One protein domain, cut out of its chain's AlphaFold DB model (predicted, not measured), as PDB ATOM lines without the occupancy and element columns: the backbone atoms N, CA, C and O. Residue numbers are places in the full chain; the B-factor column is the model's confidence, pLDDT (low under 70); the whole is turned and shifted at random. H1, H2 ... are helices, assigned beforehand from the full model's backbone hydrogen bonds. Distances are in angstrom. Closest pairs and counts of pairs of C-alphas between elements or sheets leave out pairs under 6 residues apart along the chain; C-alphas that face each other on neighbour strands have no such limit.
ATOM      1  N   GLU A 232     178.159 208.795 159.963       93.25
ATOM      2  CA  GLU A 232     177.835 207.397 159.652       93.25
ATOM      3  C   GLU A 232     178.259 207.009 158.230       93.25
ATOM      4  O   GLU A 232     178.782 205.920 158.016       93.25
ATOM      5  N   LEU A 233     178.080 207.908 157.257       94.81
ATOM      6  CA  LEU A 233     178.474 207.661 155.872       94.81
ATOM      7  C   LEU A 233     179.997 207.752 155.699       94.81
ATOM      8  O   LEU A 233     180.581 206.931 155.003       94.81
ATOM      9  N   GLU A 234     180.648 208.699 156.375       95.19
ATOM     10  CA  GLU A 234     182.109 208.801 156.439       95.19
ATOM     11  C   GLU A 234     182.728 207.532 157.032       95.19
ATOM     12  O   GLU A 234     183.664 206.965 156.469       95.19
ATOM     13  N   LYS A 235     182.165 207.041 158.142       94.44
ATOM     14  CA  LYS A 235     182.596 205.795 158.778       94.44
ATOM     15  C   LYS A 235     182.382 204.588 157.871       94.44
ATOM     16  O   LYS A 235     183.253 203.726 157.819       94.44
ATOM     17  N   GLU A 236     181.258 204.524 157.159       96.00
ATOM     18  CA  GLU A 236     180.992 203.461 156.185       96.00
ATOM     19  C   GLU A 236     182.018 203.471 155.044       96.00
ATOM     20  O   GLU A 236     182.564 202.424 154.708       96.00
ATOM     21  N   VAL A 237     182.344 204.641 154.483       96.62
ATOM     22  CA  VAL A 237     183.372 204.770 153.434       96.62
ATOM     23  C   VAL A 237     184.730 204.266 153.932       96.62
ATOM     24  O   VAL A 237     185.376 203.469 153.252       96.62
ATOM     25  N   LEU A 238     185.147 204.652 155.141       95.00
ATOM     26  CA  LEU A 238     186.417 204.188 155.720       95.00
ATOM     27  C   LEU A 238     186.399 202.698 156.083       95.00
ATOM     28  O   LEU A 238     187.417 202.009 155.961       95.00
ATOM     29  N   HIS A 239     185.246 202.176 156.506       94.50
ATOM     30  CA  HIS A 239     185.076 200.749 156.748       94.50
ATOM     31  C   HIS A 239     185.257 199.943 155.458       94.50
ATOM     32  O   HIS A 239     185.954 198.928 155.469       94.50
ATOM     33  N   ARG A 240     184.694 200.425 154.344       95.12
ATOM     34  CA  ARG A 240     184.868 199.822 153.019       95.12
ATOM     35  C   ARG A 240     186.306 199.887 152.536       95.12
ATOM     36  O   ARG A 240     186.848 198.851 152.182       95.12
ATOM     37  N   LEU A 241     186.972 201.037 152.648       94.88
ATOM     38  CA  LEU A 241     188.410 201.150 152.365       94.88
ATOM     39  C   LEU A 241     189.228 200.084 153.119       94.88
ATOM     40  O   LEU A 241     190.043 199.378 152.527       94.88
ATOM     41  N   SER A 242     188.971 199.926 154.422       93.38
ATOM     42  CA  SER A 242     189.654 198.930 155.269       93.38
ATOM     43  C   SER A 242     189.336 197.488 154.850       93.38
ATOM     44  O   SER A 242     190.159 196.580 154.972       93.38
ATOM     45  N   ARG A 243     188.113 197.243 154.374       94.00
ATOM     46  CA  ARG A 243     187.690 195.936 153.872       94.00
ATOM     47  C   ARG A 243     188.349 195.622 152.528       94.00
ATOM     48  O   ARG A 243     188.856 194.512 152.381       94.00
ATOM     49  N   THR A 244     188.365 196.575 151.599       95.25
ATOM     50  CA  THR A 244     188.994 196.465 150.277       95.25
ATOM     51  C   THR A 244     190.491 196.202 150.398       95.25
ATOM     52  O   THR A 244     190.954 195.194 149.878       95.25
ATOM     53  N   THR A 245     191.224 197.021 151.159       93.75
ATOM     54  CA  THR A 245     192.673 196.845 151.404       93.75
ATOM     55  C   THR A 245     193.002 195.461 151.962       93.75
ATOM     56  O   THR A 245     193.875 194.765 151.450       93.75
ATOM     57  N   ARG A 246     192.241 194.993 152.961       93.50
ATOM     58  CA  ARG A 246     192.405 193.636 153.502       93.50
ATOM     59  C   ARG A 246     192.168 192.551 152.451       93.50
ATOM     60  O   ARG A 246     192.901 191.570 152.419       93.50
ATOM     61  N   MET A 247     191.141 192.698 151.617       94.12
ATOM     62  CA  MET A 247     190.858 191.738 150.548       94.12
ATOM     63  C   MET A 247     191.940 191.741 149.463       94.12
ATOM     64  O   MET A 247     192.251 190.672 148.947       94.12
ATOM     65  N   GLN A 248     192.504 192.905 149.133       94.31
ATOM     66  CA  GLN A 248     193.613 193.020 148.184       94.31
ATOM     67  C   GLN A 248     194.847 192.271 148.701       94.31
ATOM     68  O   GLN A 248     195.405 191.447 147.983       94.31
ATOM     69  N   LEU A 249     195.183 192.462 149.980       92.62
ATOM     70  CA  LEU A 249     196.268 191.740 150.642       92.62
ATOM     71  C   LEU A 249     196.020 190.221 150.700       92.62
ATOM     72  O   LEU A 249     196.927 189.439 150.448       92.62
ATOM     73  N   GLU A 250     194.795 189.784 151.016       92.62
ATOM     74  CA  GLU A 250     194.436 188.355 151.047       92.62
ATOM     75  C   GLU A 250     194.565 187.667 149.676       92.62
ATOM     76  O   GLU A 250     194.744 186.449 149.626       92.62
ATOM     77  N   LEU A 251     194.390 188.413 148.582       91.62
ATOM     78  CA  LEU A 251     194.370 187.881 147.218       91.62
ATOM     79  C   LEU A 251     195.678 188.087 146.457       91.62
ATOM     80  O   LEU A 251     195.759 187.601 145.330       91.62
ATOM     81  N   ASP A 252     196.646 188.779 147.058       90.31
ATOM     82  CA  ASP A 252     197.920 189.136 146.435       90.31
ATOM     83  C   ASP A 252     197.722 189.838 145.080       90.31
ATOM     84  O   ASP A 252     198.128 189.371 144.022       90.31
ATOM     85  N   VAL A 253     196.960 190.933 145.107       89.94
ATOM     86  CA  VAL A 253     196.646 191.779 143.939       89.94
ATOM     87  C   VAL A 253     197.085 193.215 144.218       89.94
ATOM     88  O   VAL A 253     197.368 193.508 145.382       89.94
ATOM     89  N   PRO A 254     197.085 194.138 143.234       89.44
ATOM     90  CA  PRO A 254     197.430 195.531 143.469       89.44
ATOM     91  C   PRO A 254     196.659 196.105 144.644       89.44
ATOM     92  O   PRO A 254     195.442 195.922 144.780       89.44
ATOM     93  N   GLN A 255     197.402 196.763 145.522       89.44
ATOM     94  CA  GLN A 255     196.915 197.188 146.822       89.44
ATOM     95  C   GLN A 255     196.854 198.704 146.864       89.44
ATOM     96  O   GLN A 255     197.757 199.399 146.405       89.44
ATOM     97  N   ILE A 256     195.810 199.219 147.501       90.25
ATOM     98  CA  ILE A 256     195.898 200.545 148.100       90.25
ATOM     99  C   ILE A 256     196.903 200.437 149.253       90.25
ATOM    100  O   ILE A 256     196.829 199.485 150.035       90.25
ATOM    101  N   SER A 257     197.827 201.396 149.367       83.81
ATOM    102  CA  SER A 257     198.861 201.361 150.409       83.81
ATOM    103  C   SER A 257     198.247 201.114 151.803       83.81
ATOM    104  O   SER A 257     197.243 201.739 152.162       83.81
ATOM    105  N   PRO A 258     198.813 200.194 152.607       73.50
ATOM    106  CA  PRO A 258     198.219 199.780 153.879       73.50
ATOM    107  C   PRO A 258     198.155 200.923 154.901       73.50
ATOM    108  O   PRO A 258     197.236 200.967 155.721       73.50
ATOM    109  N   ASP A 259     199.076 201.883 154.805       79.50
ATOM    110  CA  ASP A 259     199.176 203.026 155.719       79.50
ATOM    111  C   ASP A 259     198.189 204.154 155.365       79.50
ATOM    112  O   ASP A 259     198.045 205.133 156.102       79.50
ATOM    113  N   VAL A 260     197.454 204.024 154.253       83.31
ATOM    114  CA  VAL A 260     196.498 205.038 153.778       83.31
ATOM    115  C   VAL A 260     195.455 205.362 154.839       83.31
ATOM    116  O   VAL A 260     195.113 206.529 155.013       83.31
ATOM    117  N   GLY A 261     194.992 204.367 155.602       76.88
ATOM    118  CA  GLY A 261     194.004 204.571 156.666       76.88
ATOM    119  C   GLY A 261     194.462 205.512 157.789       76.88
ATOM    120  O   GLY A 261     193.619 206.037 158.516       76.88
ATOM    121  N   GLU A 262     195.769 205.753 157.925       83.12
ATOM    122  CA  GLU A 262     196.336 206.714 158.880       83.12
ATOM    123  C   GLU A 262     196.484 208.124 158.283       83.12
ATOM    124  O   GLU A 262     196.508 209.115 159.017       83.12
ATOM    125  N   LEU A 263     196.566 208.217 156.952       83.81
ATOM    126  CA  LEU A 263     196.865 209.444 156.209       83.81
ATOM    127  C   LEU A 263     195.616 210.135 155.655       83.81
ATOM    128  O   LEU A 263     195.623 211.355 155.465       83.81
ATOM    129  N   VAL A 264     194.544 209.377 155.404       90.38
ATOM    130  CA  VAL A 264     193.301 209.896 154.826       90.38
ATOM    131  C   VAL A 264     192.086 209.587 155.695       90.38
ATOM    132  O   VAL A 264     192.009 208.598 156.418       90.38
ATOM    133  N   ASN A 265     191.085 210.449 155.596       90.06
ATOM    134  CA  ASN A 265     189.774 210.287 156.193       90.06
ATOM    135  C   ASN A 265     188.694 210.746 155.201       90.06
ATOM    136  O   ASN A 265     188.975 211.367 154.179       90.06
ATOM    137  N   ALA A 266     187.435 210.453 155.510       92.44
ATOM    138  CA  ALA A 266     186.308 210.799 154.650       92.44
ATOM    139  C   ALA A 266     185.687 212.177 154.978       92.44
ATOM    140  O   ALA A 266     184.599 212.486 154.506       92.44
ATOM    141  N   SER A 267     186.350 213.020 155.778       91.94
ATOM    142  CA  SER A 267     185.820 214.331 156.186       91.94
ATOM    143  C   SER A 267     186.023 215.418 155.122       91.94
ATOM    144  O   SER A 267     186.699 215.226 154.109       91.94
ATOM    145  N   ARG A 268     185.499 216.623 155.378       88.25
ATOM    146  CA  ARG A 268     185.702 217.818 154.532       88.25
ATOM    147  C   ARG A 268     187.076 218.485 154.703       88.25
ATOM    148  O   ARG A 268     187.293 219.565 154.152       88.25
ATOM    149  N   ALA A 269     187.992 217.895 155.475       87.88
ATOM    150  CA  ALA A 269     189.318 218.462 155.699       87.88
ATOM    151  C   ALA A 269     190.065 218.694 154.372       87.88
ATOM    152  O   ALA A 269     190.043 217.863 153.467       87.88
ATOM    153  N   LYS A 270     190.753 219.838 154.257       87.12
ATOM    154  CA  LYS A 270     191.556 220.156 153.063       87.12
ATOM    155  C   LYS A 270     192.766 219.235 152.918       87.12
ATOM    156  O   LYS A 270     193.164 218.924 151.807       87.12
ATOM    157  N   GLN A 271     193.349 218.828 154.043       87.06
ATOM    158  CA  GLN A 271     194.477 217.903 154.101       87.06
ATOM    159  C   GLN A 271     194.009 216.592 154.718       87.06
ATOM    160  O   GLN A 271     193.360 216.613 155.767       87.06
ATOM    161  N   GLY A 272     194.313 215.479 154.051       87.31
ATOM    162  CA  GLY A 272     193.934 214.143 154.504       87.31
ATOM    163  C   GLY A 272     192.422 213.914 154.550       87.31
ATOM    164  O   GLY A 272     191.986 212.983 155.206       87.31
ATOM    165  N   GLY A 273     191.605 214.769 153.928       92.62
ATOM    166  CA  GLY A 273     190.154 214.584 153.855       92.62
ATOM    167  C   GLY A 273     189.718 213.807 152.620       92.62
ATOM    168  O   GLY A 273     190.516 213.141 151.960       92.62
ATOM    169  N   LEU A 274     188.442 213.953 152.258       94.06
ATOM    170  CA  LEU A 274     187.806 213.188 151.186       94.06
ATOM    171  C   LEU A 274     188.504 213.330 149.826       94.06
ATOM    172  O   LEU A 274     188.542 212.380 149.055       94.06
ATOM    173  N   TRP A 275     189.069 214.503 149.526       95.06
ATOM    174  CA  TRP A 275     189.822 214.710 148.284       95.06
ATOM    175  C   TRP A 275     191.154 213.964 148.272       95.06
ATOM    176  O   TRP A 275     191.541 213.456 147.227       95.06
ATOM    177  N   SER A 276     191.818 213.840 149.423       93.94
ATOM    178  CA  SER A 276     193.007 212.995 149.559       93.94
ATOM    179  C   SER A 276     192.639 211.520 149.414       93.94
ATOM    180  O   SER A 276     193.319 210.803 148.696       93.94
ATOM    181  N   LEU A 277     191.512 211.087 149.993       94.94
ATOM    182  CA  LEU A 277     190.997 209.730 149.787       94.94
ATOM    183  C   LEU A 277     190.671 209.449 148.307       94.94
ATOM    184  O   LEU A 277     190.989 208.379 147.798       94.94
ATOM    185  N   ALA A 278     190.059 210.407 147.606       95.19
ATOM    186  CA  ALA A 278     189.793 210.296 146.174       95.19
ATOM    187  C   ALA A 278     191.082 210.254 145.334       95.19
ATOM    188  O   ALA A 278     191.125 209.535 144.343       95.19
ATOM    189  N   ALA A 279     192.119 211.000 145.727       92.94
ATOM    190  CA  ALA A 279     193.427 210.946 145.079       92.94
ATOM    191  C   ALA A 279     194.072 209.564 145.253       92.94
ATOM    192  O   ALA A 279     194.468 208.960 144.266       92.94
ATOM    193  N   THR A 280     194.048 209.003 146.464       92.81
ATOM    194  CA  THR A 280     194.535 207.636 146.706       92.81
ATOM    195  C   THR A 280     193.768 206.586 145.901       92.81
ATOM    196  O   THR A 280     194.337 205.601 145.440       92.81
ATOM    197  N   TRP A 281     192.463 206.784 145.702       93.94
ATOM    198  CA  TRP A 281     191.687 205.914 144.823       93.94
ATOM    199  C   TRP A 281     192.117 206.024 143.354       93.94
ATOM    200  O   TRP A 281     192.122 205.024 142.644       93.94
ATOM    201  N   ALA A 282     192.486 207.220 142.891       92.19
ATOM    202  CA  ALA A 282     193.013 207.402 141.544       92.19
ATOM    203  C   ALA A 282     194.398 206.758 141.373       92.19
ATOM    204  O   ALA A 282     194.605 206.040 140.402       92.19
ATOM    205  N   GLU A 283     195.293 206.920 142.351       90.81
ATOM    206  CA  GLU A 283     196.604 206.248 142.392       90.81
ATOM    207  C   GLU A 283     196.454 204.718 142.337       90.81
ATOM    208  O   GLU A 283     197.189 204.027 141.638       90.81
ATOM    209  N   TYR A 284     195.438 204.165 143.005       92.56
ATOM    210  CA  TYR A 284     195.130 202.737 142.908       92.56
ATOM    211  C   TYR A 284     194.815 202.273 141.476       92.56
ATOM    212  O   TYR A 284     195.220 201.179 141.086       92.56
ATOM    213  N   TYR A 285     194.131 203.088 140.672       91.12
ATOM    214  CA  TYR A 285     193.877 202.754 139.268       91.12
ATOM    215  C   TYR A 285     195.155 202.772 138.424       91.12
ATOM    216  O   TYR A 285     195.281 201.957 137.514       91.12
ATOM    217  N   GLU A 286     196.117 203.639 138.742       88.44
ATOM    218  CA  GLU A 286     197.435 203.624 138.098       88.44
ATOM    219  C   GLU A 286     198.185 202.323 138.420       88.44
ATOM    220  O   GLU A 286     198.741 201.693 137.524       88.44
ATOM    221  N   HIS A 287     198.105 201.839 139.666       90.38
ATOM    222  CA  HIS A 287     198.650 200.528 140.033       90.38
ATOM    223  C   HIS A 287     197.957 199.364 139.311       90.38
ATOM    224  O   HIS A 287     198.624 198.416 138.902       90.38
ATOM    225  N   LEU A 288     196.633 199.428 139.124       91.19
ATOM    226  CA  LEU A 288     195.910 198.432 138.326       91.19
ATOM    227  C   LEU A 288     196.358 198.432 136.864       91.19
ATOM    228  O   LEU A 288     196.434 197.367 136.255       91.19
ATOM    229  N   LEU A 289     196.637 199.607 136.299       89.88
ATOM    230  CA  LEU A 289     197.134 199.722 134.934       89.88
ATOM    231  C   LEU A 289     198.555 199.150 134.810       89.88
ATOM    232  O   LEU A 289     198.810 198.394 133.879       89.88
ATOM    233  N   SER A 290     199.430 199.423 135.783       89.56
ATOM    234  CA  SER A 290     200.785 198.849 135.842       89.56
ATOM    235  C   SER A 290     200.760 197.318 135.898       89.56
ATOM    236  O   SER A 290     201.429 196.674 135.099       89.56
ATOM    237  N   GLU A 291     199.923 196.710 136.755       89.56
ATOM    238  CA  GLU A 291     199.771 195.239 136.814       89.56
ATOM    239  C   GLU A 291     199.310 194.680 135.459       89.56
ATOM    240  O   GLU A 291     199.730 193.609 135.025       89.56
ATOM    241  N   LYS A 292     198.419 195.400 134.769       89.25
ATOM    242  CA  LYS A 292     197.924 194.998 133.449       89.25
ATOM    243  C   LYS A 292     199.020 195.044 132.388       89.25
ATOM    244  O   LYS A 292     199.061 194.151 131.544       89.25
ATOM    245  N   GLU A 293     199.883 196.050 132.441       89.75
ATOM    246  CA  GLU A 293     201.032 196.186 131.548       89.75
ATOM    247  C   GLU A 293     202.077 195.094 131.816       89.75
ATOM    248  O   GLU A 293     202.555 194.452 130.882       89.75
ATOM    249  N   GLU A 294     202.359 194.804 133.088       89.38
ATOM    250  CA  GLU A 294     203.238 193.705 133.505       89.38
ATOM    251  C   GLU A 294     202.712 192.351 133.011       89.38
ATOM    252  O   GLU A 294     203.447 191.610 132.356       89.38
ATOM    253  N   MET A 295     201.420 192.059 133.208       88.31
ATOM    254  CA  MET A 295     200.799 190.835 132.685       88.31
ATOM    255  C   MET A 295     200.886 190.746 131.156       88.31
ATOM    256  O   MET A 295     201.138 189.666 130.621       88.31
ATOM    257  N   LEU A 296     200.699 191.859 130.435       89.69
ATOM    258  CA  LEU A 296     200.876 191.884 128.981       89.69
ATOM    259  C   LEU A 296     202.321 191.523 128.608       89.69
ATOM    260  O   LEU A 296     202.529 190.695 127.721       89.69
ATOM    261  N   ASN A 297     203.308 192.119 129.275       87.75
ATOM    262  CA  ASN A 297     204.724 191.865 129.014       87.75
ATOM    263  C   ASN A 297     205.104 190.405 129.295       87.75
ATOM    264  O   ASN A 297     205.757 189.769 128.463       87.75
ATOM    265  N   GLU A 298     204.630 189.838 130.406       88.44
ATOM    266  CA  GLU A 298     204.811 188.423 130.740       88.44
ATOM    267  C   GLU A 298     204.172 187.500 129.691       88.44
ATOM    268  O   GLU A 298     204.812 186.557 129.216       88.44
ATOM    269  N   GLU A 299     202.931 187.773 129.275       88.25
ATOM    270  CA  GLU A 299     202.234 186.970 128.267       88.25
ATOM    271  C   GLU A 299     202.880 187.083 126.879       88.25
ATOM    272  O   GLU A 299     202.991 186.077 126.166       88.25
ATOM    273  N   MET A 300     203.345 188.275 126.488       86.88
ATOM    274  CA  MET A 300     204.101 188.484 125.248       86.88
ATOM    275  C   MET A 300     205.416 187.703 125.274       86.88
ATOM    276  O   MET A 300     205.687 186.954 124.332       86.88
ATOM    277  N   SER A 301     206.185 187.814 126.360       85.75
ATOM    278  CA  SER A 301     207.448 187.090 126.551       85.75
ATOM    279  C   SER A 301     207.230 185.575 126.513       85.75
ATOM    280  O   SER A 301     207.860 184.861 125.730       85.75
ATOM    281  N   HIS A 302     206.252 185.063 127.262       85.12
ATOM    282  CA  HIS A 302     205.924 183.639 127.257       85.12
ATOM    283  C   HIS A 302     205.509 183.146 125.858       85.12
ATOM    284  O   HIS A 302     205.911 182.062 125.427       85.12
ATOM    285  N   THR A 303     204.718 183.934 125.122       86.19
ATOM    286  CA  THR A 303     204.292 183.590 123.755       86.19
ATOM    287  C   THR A 303     205.480 183.565 122.790       86.19
ATOM    288  O   THR A 303     205.577 182.650 121.971       86.19
ATOM    289  N   TYR A 304     206.404 184.518 122.921       84.94
ATOM    290  CA  TYR A 304     207.645 184.583 122.148       84.94
ATOM    291  C   TYR A 304     208.527 183.349 122.372       84.94
ATOM    292  O   TYR A 304     208.854 182.631 121.425       84.94
ATOM    293  N   TRP A 305     208.850 183.053 123.633       84.12
ATOM    294  CA  TRP A 305     209.726 181.938 123.989       84.12
ATOM    295  C   TRP A 305     209.135 180.581 123.619       84.12
ATOM    296  O   TRP A 305     209.861 179.666 123.223       84.12
ATOM    297  N   LYS A 306     207.811 180.439 123.705       84.75
ATOM    298  CA  LYS A 306     207.128 179.219 123.280       84.75
ATOM    299  C   LYS A 306     207.301 178.951 121.780       84.75
ATOM    300  O   LYS A 306     207.597 177.815 121.418       84.75
ATOM    301  N   ASP A 307     207.148 179.968 120.928       83.31
ATOM    302  CA  ASP A 307     207.343 179.836 119.472       83.31
ATOM    303  C   ASP A 307     208.802 179.463 119.149       83.31
ATOM    304  O   ASP A 307     209.052 178.524 118.394       83.31
ATOM    305  N   MET A 308     209.771 180.099 119.822       80.88
ATOM    306  CA  MET A 308     211.198 179.783 119.657       80.88
ATOM    307  C   MET A 308     211.563 178.343 120.045       80.88
ATOM    308  O   MET A 308     212.348 177.695 119.343       80.88
ATOM    309  N   LYS A 309     210.986 177.824 121.139       79.75
ATOM    310  CA  LYS A 309     211.160 176.420 121.549       79.75
ATOM    311  C   LYS A 309     210.544 175.456 120.530       79.75
ATOM    312  O   LYS A 309     211.150 174.435 120.213       79.75
ATOM    313  N   GLU A 310     209.366 175.772 119.988       78.38
ATOM    314  CA  GLU A 310     208.685 174.933 118.988       78.38
ATOM    315  C   GLU A 310     209.437 174.870 117.644       78.38
ATOM    316  O   GLU A 310     209.367 173.859 116.941       78.38
ATOM    317  N   ASP A 311     210.214 175.902 117.310       71.06
ATOM    318  CA  ASP A 311     211.022 175.962 116.088       71.06
ATOM    319  C   ASP A 311     212.370 175.234 116.155       71.06
ATOM    320  O   ASP A 311     213.087 175.173 115.150       71.06
ATOM    321  N   ASP A 342     208.742 193.424 113.917       77.69
ATOM    322  CA  ASP A 342     208.941 193.250 112.480       77.69
ATOM    323  C   ASP A 342     209.768 192.023 112.101       77.69
ATOM    324  O   ASP A 342     209.606 191.512 110.986       77.69
ATOM    325  N   ASP A 343     210.547 191.491 113.036       80.81
ATOM    326  CA  ASP A 343     211.362 190.293 112.832       80.81
ATOM    327  C   ASP A 343     210.592 189.009 113.190       80.81
ATOM    328  O   ASP A 343     211.003 187.897 112.850       80.81
ATOM    329  N   LEU A 344     209.409 189.157 113.796       81.25
ATOM    330  CA  LEU A 344     208.549 188.045 114.181       81.25
ATOM    331  C   LEU A 344     207.819 187.423 112.993       81.25
ATOM    332  O   LEU A 344     207.335 188.102 112.073       81.25
ATOM    333  N   LYS A 345     207.622 186.106 113.092       87.00
ATOM    334  CA  LYS A 345     206.773 185.340 112.181       87.00
ATOM    335  C   LYS A 345     205.348 185.902 112.147       87.00
ATOM    336  O   LYS A 345     204.823 186.304 113.185       87.00
ATOM    337  N   PRO A 346     204.647 185.843 110.998       87.56
ATOM    338  CA  PRO A 346     203.301 186.408 110.880       87.56
ATOM    339  C   PRO A 346     202.288 185.847 111.888       87.56
ATOM    340  O   PRO A 346     201.412 186.574 112.345       87.56
ATOM    341  N   ALA A 347     202.388 184.561 112.241       86.25
ATOM    342  CA  ALA A 347     201.486 183.939 113.212       86.25
ATOM    343  C   ALA A 347     201.703 184.485 114.633       86.25
ATOM    344  O   ALA A 347     200.727 184.867 115.277       86.25
ATOM    345  N   LEU A 348     202.960 184.578 115.074       86.50
ATOM    346  CA  LEU A 348     203.351 185.130 116.371       86.50
ATOM    347  C   LEU A 348     203.031 186.627 116.463       86.50
ATOM    348  O   LEU A 348     202.409 187.069 117.424       86.50
ATOM    349  N   ARG A 349     203.328 187.384 115.400       87.62
ATOM    350  CA  ARG A 349     202.970 188.805 115.290       87.62
ATOM    351  C   ARG A 349     201.471 189.032 115.480       87.62
ATOM    352  O   ARG A 349     201.079 189.914 116.232       87.62
ATOM    353  N   ASN A 350     200.628 188.216 114.841       89.38
ATOM    354  CA  ASN A 350     199.175 188.311 115.003       89.38
ATOM    355  C   ASN A 350     198.718 187.976 116.432       89.38
ATOM    356  O   ASN A 350     197.735 188.544 116.900       89.38
ATOM    357  N   GLN A 351     199.387 187.041 117.116       87.81
ATOM    358  CA  GLN A 351     199.070 186.711 118.508       87.81
ATOM    359  C   GLN A 351     199.443 187.859 119.447       87.81
ATOM    360  O   GLN A 351     198.594 188.285 120.224       87.81
ATOM    361  N   MET A 352     200.648 188.418 119.315       89.44
ATOM    362  CA  MET A 352     201.083 189.568 120.113       89.44
ATOM    363  C   MET A 352     200.223 190.808 119.860       89.44
ATOM    364  O   MET A 352     199.784 191.445 120.809       89.44
ATOM    365  N   GLN A 353     199.881 191.102 118.601       89.88
ATOM    366  CA  GLN A 353     198.945 192.189 118.280       89.88
ATOM    367  C   GLN A 353     197.580 191.986 118.937       89.88
ATOM    368  O   GLN A 353     196.954 192.942 119.379       89.88
ATOM    369  N   LYS A 354     197.100 190.741 119.013       91.69
ATOM    370  CA  LYS A 354     195.836 190.445 119.684       91.69
ATOM    371  C   LYS A 354     195.924 190.688 121.195       91.69
ATOM    372  O   LYS A 354     194.963 191.205 121.751       91.69
ATOM    373  N   LEU A 355     197.041 190.324 121.830       90.19
ATOM    374  CA  LEU A 355     197.283 190.606 123.250       90.19
ATOM    375  C   LEU A 355     197.341 192.115 123.510       90.19
ATOM    376  O   LEU A 355     196.665 192.596 124.411       90.19
ATOM    377  N   GLN A 356     198.056 192.863 122.665       90.25
ATOM    378  CA  GLN A 356     198.118 194.326 122.738       90.25
ATOM    379  C   GLN A 356     196.730 194.962 122.623       90.25
ATOM    380  O   GLN A 356     196.366 195.765 123.470       90.25
ATOM    381  N   ILE A 357     195.922 194.556 121.635       92.38
ATOM    382  CA  ILE A 357     194.550 195.065 121.473       92.38
ATOM    383  C   ILE A 357     193.697 194.745 122.704       92.38
ATOM    384  O   ILE A 357     192.958 195.603 123.173       92.38
ATOM    385  N   GLN A 358     193.795 193.527 123.243       90.62
ATOM    386  CA  GLN A 358     193.041 193.155 124.439       90.62
ATOM    387  C   GLN A 358     193.451 194.008 125.647       90.62
ATOM    388  O   GLN A 358     192.587 194.482 126.381       90.62
ATOM    389  N   TYR A 359     194.753 194.223 125.844       92.06
ATOM    390  CA  TYR A 359     195.251 195.110 126.889       92.06
ATOM    391  C   TYR A 359     194.752 196.544 126.696       92.06
ATOM    392  O   TYR A 359     194.244 197.127 127.647       92.06
ATOM    393  N   GLU A 360     194.841 197.094 125.481       90.38
ATOM    394  CA  GLU A 360     194.351 198.441 125.165       90.38
ATOM    395  C   GLU A 360     192.858 198.585 125.495       90.38
ATOM    396  O   GLU A 360     192.465 199.557 126.135       90.38
ATOM    397  N   GLU A 361     192.033 197.599 125.132       90.88
ATOM    398  CA  GLU A 361     190.601 197.584 125.454       90.88
ATOM    399  C   GLU A 361     190.354 197.554 126.974       90.88
ATOM    400  O   GLU A 361     189.505 198.288 127.484       90.88
ATOM    401  N   GLU A 362     191.097 196.732 127.721       90.06
ATOM    402  CA  GLU A 362     190.976 196.652 129.182       90.06
ATOM    403  C   GLU A 362     191.470 197.934 129.878       90.06
ATOM    404  O   GLU A 362     190.831 198.412 130.822       90.06
ATOM    405  N   ALA A 363     192.571 198.512 129.399       89.88
ATOM    406  CA  ALA A 363     193.134 199.766 129.882       89.88
ATOM    407  C   ALA A 363     192.180 200.942 129.633       89.88
ATOM    408  O   ALA A 363     191.933 201.735 130.544       89.88
ATOM    409  N   ASP A 364     191.581 201.024 128.443       88.38
ATOM    410  CA  ASP A 364     190.596 202.051 128.095       88.38
ATOM    411  C   ASP A 364     189.367 201.986 129.012       88.38
ATOM    412  O   ASP A 364     188.858 203.023 129.443       88.38
ATOM    413  N   VAL A 365     188.909 200.780 129.371       89.56
ATOM    414  CA  VAL A 365     187.801 200.598 130.323       89.56
ATOM    415  C   VAL A 365     188.184 201.092 131.720       89.56
ATOM    416  O   VAL A 365     187.426 201.853 132.323       89.56
ATOM    417  N   LEU A 366     189.364 200.714 132.227       89.75
ATOM    418  CA  LEU A 366     189.840 201.155 133.544       89.75
ATOM    419  C   LEU A 366     189.992 202.677 133.612       89.75
ATOM    420  O   LEU A 366     189.504 203.317 134.547       89.75
ATOM    421  N   MET A 367     190.625 203.269 132.601       88.69
ATOM    422  CA  MET A 367     190.831 204.713 132.532       88.69
ATOM    423  C   MET A 367     189.515 205.460 132.313       88.69
ATOM    424  O   MET A 367     189.323 206.535 132.880       88.69
ATOM    425  N   GLY A 368     188.576 204.887 131.558       88.88
ATOM    426  CA  GLY A 368     187.222 205.416 131.404       88.88
ATOM    427  C   GLY A 368     186.452 205.455 132.725       88.88
ATOM    428  O   GLY A 368     185.882 206.492 133.072       88.88
ATOM    429  N   ASP A 369     186.487 204.368 133.500       90.06
ATOM    430  CA  ASP A 369     185.845 204.293 134.818       90.06
ATOM    431  C   ASP A 369     186.456 205.301 135.809       90.06
ATOM    432  O   ASP A 369     185.723 205.975 136.545       90.06
ATOM    433  N   LEU A 370     187.787 205.458 135.798       91.62
ATOM    434  CA  LEU A 370     188.468 206.470 136.605       91.62
ATOM    435  C   LEU A 370     188.065 207.886 136.180       91.62
ATOM    436  O   LEU A 370     187.670 208.689 137.029       91.62
ATOM    437  N   ALA A 371     188.130 208.193 134.881       90.50
ATOM    438  CA  ALA A 371     187.755 209.495 134.331       90.50
ATOM    439  C   ALA A 371     186.335 209.885 134.757       90.50
ATOM    440  O   ALA A 371     186.102 211.000 135.228       90.50
ATOM    441  N   GLU A 372     185.400 208.946 134.630       91.62
ATOM    442  CA  GLU A 372     184.000 209.123 134.991       91.62
ATOM    443  C   GLU A 372     183.837 209.408 136.490       91.62
ATOM    444  O   GLU A 372     183.170 210.373 136.874       91.62
ATOM    445  N   LEU A 373     184.467 208.611 137.359       94.19
ATOM    446  CA  LEU A 373     184.401 208.815 138.807       94.19
ATOM    447  C   LEU A 373     184.991 210.169 139.215       94.19
ATOM    448  O   LEU A 373     184.343 210.923 139.947       94.19
ATOM    449  N   VAL A 374     186.194 210.493 138.732       94.31
ATOM    450  CA  VAL A 374     186.883 211.761 139.017       94.31
ATOM    451  C   VAL A 374     186.008 212.933 138.590       94.31
ATOM    452  O   VAL A 374     185.788 213.863 139.368       94.31
ATOM    453  N   GLN A 375     185.439 212.877 137.387       94.31
ATOM    454  CA  GLN A 375     184.589 213.950 136.890       94.31
ATOM    455  C   GLN A 375     183.293 214.087 137.681       94.31
ATOM    456  O   GLN A 375     182.912 215.204 138.032       94.31
ATOM    457  N   ARG A 376     182.647 212.984 138.062       95.62
ATOM    458  CA  ARG A 376     181.468 213.033 138.940       95.62
ATOM    459  C   ARG A 376     181.802 213.619 140.311       95.62
ATOM    460  O   ARG A 376     181.036 214.437 140.820       95.62
ATOM    461  N   LEU A 377     182.958 213.279 140.884       96.19
ATOM    462  CA  LEU A 377     183.431 213.873 142.137       96.19
ATOM    463  C   LEU A 377     183.645 215.381 141.986       96.19
ATOM    464  O   LEU A 377     183.134 216.154 142.796       96.19
ATOM    465  N   LEU A 378     184.337 215.826 140.937       95.94
ATOM    466  CA  LEU A 378     184.572 217.249 140.687       95.94
ATOM    467  C   LEU A 378     183.264 218.021 140.465       95.94
ATOM    468  O   LEU A 378     183.123 219.128 140.982       95.94
ATOM    469  N   GLN A 379     182.301 217.430 139.759       95.69
ATOM    470  CA  GLN A 379     181.023 218.056 139.404       95.69
ATOM    471  C   GLN A 379     179.976 218.052 140.518       95.69
ATOM    472  O   GLN A 379     179.028 218.845 140.456       95.69
ATOM    473  N   SER A 380     180.136 217.179 141.510       95.06
ATOM    474  CA  SER A 380     179.289 217.138 142.696       95.06
ATOM    475  C   SER A 380     179.372 218.443 143.494       95.06
ATOM    476  O   SER A 380     180.414 219.105 143.562       95.06
ATOM    477  N   THR A 381     178.264 218.808 144.132       92.62
ATOM    478  CA  THR A 381     178.157 220.084 144.868       92.62
ATOM    479  C   THR A 381     177.883 219.905 146.352       92.62
ATOM    480  O   THR A 381     177.686 220.887 147.063       92.62
ATOM    481  N   THR A 382     177.854 218.664 146.835       92.94
ATOM    482  CA  THR A 382     177.650 218.350 148.252       92.94
ATOM    483  C   THR A 382     178.681 217.333 148.720       92.94
ATOM    484  O   THR A 382     179.176 216.514 147.941       92.94
ATOM    485  N   HIS A 383     179.019 217.376 150.007       93.12
ATOM    486  CA  HIS A 383     179.889 216.382 150.637       93.12
ATOM    487  C   HIS A 383     179.263 214.984 150.610       93.12
ATOM    488  O   HIS A 383     179.925 214.002 150.281       93.12
ATOM    489  N   ARG A 384     177.952 214.904 150.864       94.00
ATOM    490  CA  ARG A 384     177.197 213.647 150.832       94.00
ATOM    491  C   ARG A 384     177.290 212.932 149.487       94.00
ATOM    492  O   ARG A 384     177.534 211.731 149.465       94.00
ATOM    493  N   GLU A 385     177.099 213.652 148.384       94.69
ATOM    494  CA  GLU A 385     177.165 213.074 147.036       94.69
ATOM    495  C   GLU A 385     178.545 212.460 146.763       94.69
ATOM    496  O   GLU A 385     178.634 211.340 146.268       94.69
ATOM    497  N   ARG A 386     179.630 213.132 147.171       95.62
ATOM    498  CA  ARG A 386     180.997 212.598 147.029       95.62
ATOM    499  C   ARG A 386     181.234 211.348 147.862       95.62
ATOM    500  O   ARG A 386     181.879 210.414 147.391       95.62
ATOM    501  N   LEU A 387     180.706 211.319 149.082       96.56
ATOM    502  CA  LEU A 387     180.766 210.132 149.927       96.56
ATOM    503  C   LEU A 387     180.012 208.953 149.306       96.56
ATOM    504  O   LEU A 387     180.512 207.833 149.333       96.56
ATOM    505  N   GLU A 388     178.832 209.193 148.730       96.81
ATOM    506  CA  GLU A 388     178.062 208.158 148.030       96.81
ATOM    507  C   GLU A 388     178.820 207.639 146.797       96.81
ATOM    508  O   GLU A 388     178.910 206.426 146.619       96.81
ATOM    509  N   LEU A 389     179.448 208.525 146.013       97.44
ATOM    510  CA  LEU A 389     180.289 208.147 144.870       97.44
ATOM    511  C   LEU A 389     181.461 207.245 145.276       97.44
ATOM    512  O   LEU A 389     181.655 206.189 144.675       97.44
ATOM    513  N   LEU A 390     182.224 207.629 146.304       96.88
ATOM    514  CA  LEU A 390     183.356 206.826 146.775       96.88
ATOM    515  C   LEU A 390     182.904 205.519 147.430       96.88
ATOM    516  O   LEU A 390     183.506 204.478 147.185       96.88
ATOM    517  N   ARG A 391     181.817 205.533 148.212       97.19
ATOM    518  CA  ARG A 391     181.219 204.309 148.768       97.19
ATOM    519  C   ARG A 391     180.892 203.311 147.658       97.19
ATOM    520  O   ARG A 391     181.193 202.127 147.798       97.19
ATOM    521  N   ASP A 392     180.267 203.787 146.586       96.88
ATOM    522  CA  ASP A 392     179.870 202.945 145.462       96.88
ATOM    523  C   ASP A 392     181.099 202.429 144.695       96.88
ATOM    524  O   ASP A 392     181.121 201.258 144.321       96.88
ATOM    525  N   ALA A 393     182.150 203.245 144.541       96.12
ATOM    526  CA  ALA A 393     183.425 202.817 143.959       96.12
ATOM    527  C   ALA A 393     184.076 201.678 144.768       96.12
ATOM    528  O   ALA A 393     184.413 200.635 144.204       96.12
ATOM    529  N   PHE A 394     184.149 201.808 146.098       96.00
ATOM    530  CA  PHE A 394     184.639 200.724 146.955       96.00
ATOM    531  C   PHE A 394     183.766 199.469 146.865       96.00
ATOM    532  O   PHE A 394     184.289 198.361 146.817       96.00
ATOM    533  N   ALA A 395     182.439 199.616 146.828       95.81
ATOM    534  CA  ALA A 395     181.527 198.479 146.718       95.81
ATOM    535  C   ALA A 395     181.697 197.713 145.393       95.81
ATOM    536  O   ALA A 395     181.623 196.482 145.380       95.81
ATOM    537  N   LEU A 396     181.934 198.426 144.287       94.94
ATOM    538  CA  LEU A 396     182.234 197.813 142.990       94.94
ATOM    539  C   LEU A 396     183.530 197.002 143.053       94.94
ATOM    540  O   LEU A 396     183.554 195.848 142.621       94.94
ATOM    541  N   GLU A 397     184.569 197.566 143.661       95.25
ATOM    542  CA  GLU A 397     185.851 196.887 143.814       95.25
ATOM    543  C   GLU A 397     185.778 195.678 144.752       95.25
ATOM    544  O   GLU A 397     186.289 194.609 144.430       95.25
ATOM    545  N   GLU A 398     185.066 195.783 145.877       95.62
ATOM    546  CA  GLU A 398     184.774 194.633 146.740       95.62
ATOM    547  C   GLU A 398     184.095 193.502 145.949       95.62
ATOM    548  O   GLU A 398     184.428 192.328 146.126       95.62
ATOM    549  N   GLY A 399     183.164 193.847 145.054       95.94
ATOM    550  CA  GLY A 399     182.530 192.902 144.137       95.94
ATOM    551  C   GLY A 399     183.530 192.233 143.192       95.94
ATOM    552  O   GLY A 399     183.515 191.004 143.056       95.94
ATOM    553  N   ARG A 400     184.437 193.012 142.587       94.19
ATOM    554  CA  ARG A 400     185.507 192.504 141.712       94.19
ATOM    555  C   ARG A 400     186.432 191.537 142.453       94.19
ATOM    556  O   ARG A 400     186.687 190.432 141.970       94.19
ATOM    557  N   LEU A 401     186.880 191.906 143.653       95.25
ATOM    558  CA  LEU A 401     187.755 191.081 144.488       95.25
ATOM    559  C   LEU A 401     187.061 189.786 144.933       95.25
ATOM    560  O   LEU A 401     187.667 188.714 144.899       95.25
ATOM    561  N   MET A 402     185.773 189.842 145.293       94.75
ATOM    562  CA  MET A 402     184.991 188.637 145.607       94.75
ATOM    563  C   MET A 402     184.870 187.699 144.402       94.75
ATOM    564  O   MET A 402     185.016 186.484 144.559       94.75
ATOM    565  N   ALA A 403     184.651 188.240 143.201       94.50
ATOM    566  CA  ALA A 403     184.627 187.445 141.979       94.50
ATOM    567  C   ALA A 403     185.992 186.783 141.709       94.50
ATOM    568  O   ALA A 403     186.036 185.575 141.461       94.50
ATOM    569  N   LYS A 404     187.104 187.523 141.847       92.81
ATOM    570  CA  LYS A 404     188.470 186.977 141.699       92.81
ATOM    571  C   LYS A 404     188.728 185.849 142.707       92.81
ATOM    572  O   LYS A 404     189.130 184.756 142.308       92.81
ATOM    573  N   LYS A 405     188.368 186.048 143.981       93.88
ATOM    574  CA  LYS A 405     188.452 185.021 145.038       93.88
ATOM    575  C   LYS A 405     187.689 183.743 144.675       93.88
ATOM    576  O   LYS A 405     188.206 182.641 144.857       93.88
ATOM    577  N   ALA A 406     186.473 183.877 144.143       93.62
ATOM    578  CA  ALA A 406     185.650 182.738 143.738       93.62
ATOM    579  C   ALA A 406     186.259 181.967 142.551       93.62
ATOM    580  O   ALA A 406     186.265 180.734 142.565       93.62
ATOM    581  N   VAL A 407     186.808 182.672 141.555       92.12
ATOM    582  CA  VAL A 407     187.493 182.050 140.410       92.12
ATOM    583  C   VAL A 407     188.741 181.295 140.865       92.12
ATOM    584  O   VAL A 407     188.897 180.127 140.512       92.12
ATOM    585  N   MET A 408     189.584 181.901 141.705       89.50
ATOM    586  CA  MET A 408     190.781 181.243 142.249       89.50
ATOM    587  C   MET A 408     190.424 179.972 143.031       89.50
ATOM    588  O   MET A 408     191.038 178.924 142.834       89.50
ATOM    589  N   ALA A 409     189.378 180.024 143.861       90.56
ATOM    590  CA  ALA A 409     188.892 178.853 144.587       90.56
ATOM    591  C   ALA A 409     188.408 177.738 143.640       90.56
ATOM    592  O   ALA A 409     188.710 176.563 143.858       90.56
ATOM    593  N   ALA A 410     187.693 178.086 142.565       91.00
ATOM    594  CA  ALA A 410     187.230 177.119 141.572       91.00
ATOM    595  C   ALA A 410     188.392 176.462 140.806       91.00
ATOM    596  O   ALA A 410     188.388 175.244 140.621       91.00
ATOM    597  N   VAL A 411     189.402 177.241 140.404       89.62
ATOM    598  CA  VAL A 411     190.604 176.735 139.717       89.62
ATOM    599  C   VAL A 411     191.404 175.800 140.626       89.62
ATOM    600  O   VAL A 411     191.800 174.720 140.193       89.62
ATOM    601  N   ASN A 412     191.582 176.161 141.899       86.94
ATOM    602  CA  ASN A 412     192.289 175.319 142.864       86.94
ATOM    603  C   ASN A 412     191.566 173.987 143.099       86.94
ATOM    604  O   ASN A 412     192.205 172.938 143.117       86.94
ATOM    605  N   ASN A 413     190.234 174.001 143.194       86.75
ATOM    606  CA  ASN A 413     189.449 172.773 143.325       86.75
ATOM    607  C   ASN A 413     189.571 171.857 142.098       86.75
ATOM    608  O   ASN A 413     189.597 170.641 142.262       86.75
ATOM    609  N   LEU A 414     189.675 172.420 140.887       84.69
ATOM    610  CA  LEU A 414     189.892 171.649 139.656       84.69
ATOM    611  C   LEU A 414     191.307 171.070 139.550       84.69
ATOM    612  O   LEU A 414     191.473 170.010 138.964       84.69
ATOM    613  N   ARG A 415     192.326 171.747 140.093       76.38
ATOM    614  CA  ARG A 415     193.705 171.225 140.126       76.38
ATOM    615  C   ARG A 415     193.874 170.064 141.111       76.38
ATOM    616  O   ARG A 415     194.783 169.259 140.945       76.38
ATOM    617  N   LEU A 416     193.027 170.000 142.139       70.56
ATOM    618  CA  LEU A 416     193.052 168.958 143.170       70.56
ATOM    619  C   LEU A 416     192.201 167.721 142.824       70.56
ATOM    620  O   LEU A 416     192.310 166.711 143.520       70.56
ATOM    621  N   SER A 417     191.349 167.800 141.793       58.53
ATOM    622  CA  SER A 417     190.505 166.702 141.288       58.53
ATOM    623  C   SER A 417     191.121 166.028 140.073       58.53
ATOM    624  O   SER A 417     191.064 164.781 140.004       58.53
TER     625      SER A 417
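This is residues 232 to 311 and 342 to 417 of the 417 residues of the protein "Hypothetical protein" of Polarella glacialis (UniProt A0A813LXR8). Two long helices, H3 and H4, run side by side in opposite ways as one arm of a narrow V, and a third long helix, H5, with H1 packed along it, makes the other arm. The arms meet where H4 turns tightly into H5, and the far end of H5, with residues 409 to 417, sticks out; the short H2 lies by H1 near the joined end. The printed part has 156 residues with five named helices, in the order H1, H2, H3, H4, H5, and no named strand; the class is all helix. The whole is loose, with a radius of gyration of the C-alphas of 19.5 A, and spans 62 by 41 by 21 A.

The longest helix, H3, holds residues 274 to 310 and measures 54.2 A from first to last C-alpha, beginning at C-alpha 274 at (187.806, 213.188, 151.186). H4, residues 346 to 379, measures 48.1 A. H5, residues 383 to 415, measures 48.4 A and ends at C-alpha 415 at (193.705, 171.225, 140.126). H1, residues 232 to 251, measures 28.4 A and begins at C-alpha 232 at (177.835, 207.397, 159.652). H2 is short, residues 260 to 263, 5.0 A.

H3, H4 and H5 form an up and down bundle, each running against the one before it in the chain. H3 and H4 touch at a shallow tilt of 4 degrees, opposite ways, and their closest C-alphas, those of Met 300 and Met 352, are 6.1 A apart. H4 and H5 are a helical hairpin at a shallow tilt of 31 degrees; they touch through residues 373 to 377 and 385 to 393 alone, closest at the C-alphas of Leu 377 and Arg 386, 5.6 A. H3 and H5 only just touch, with 3 pairs of C-alphas within 8 A, the closest being Ala 278 and Leu 390 at 7.3 A; they run the same way at a shallow tilt of 28 degrees. H5 is the hub, touching three helices. The third is H1, which runs the same way at a shallow tilt of 24 degrees; the closest C-alphas, those of Val 237 and Arg 391, are 5.2 A apart. H1 and H3 are near each other, while H1 and H4 are apart. H2 only just touches H1, with 3 pairs of C-alphas within 8 A, closest at Ser 242 and Gly 261, 7.3 A. In H1, H3, H4 and H5 every O i to N i+4 pair is within hydrogen-bond range; H2 is too short for such a pair.

The C-alphas farthest apart, those of Glu 232 and Asp 311, are 63.1 A from each other, and the outline is only just flat. Residues 312 to 341 are not printed, and C-alphas 311 and 342 stand 17.8 A apart across this cut, which lies in the link from H3 to H4. Of the links printed whole, H4 to H5 is tight, H1 to H2 and H2 to H3 are short, and none is long. Residues 409 to 417, of which 409 to 415 belong to H5, stand free. The mean pLDDT of the printed part is 90.1, and residue 417, the chain's last, is the one printed residue under 70.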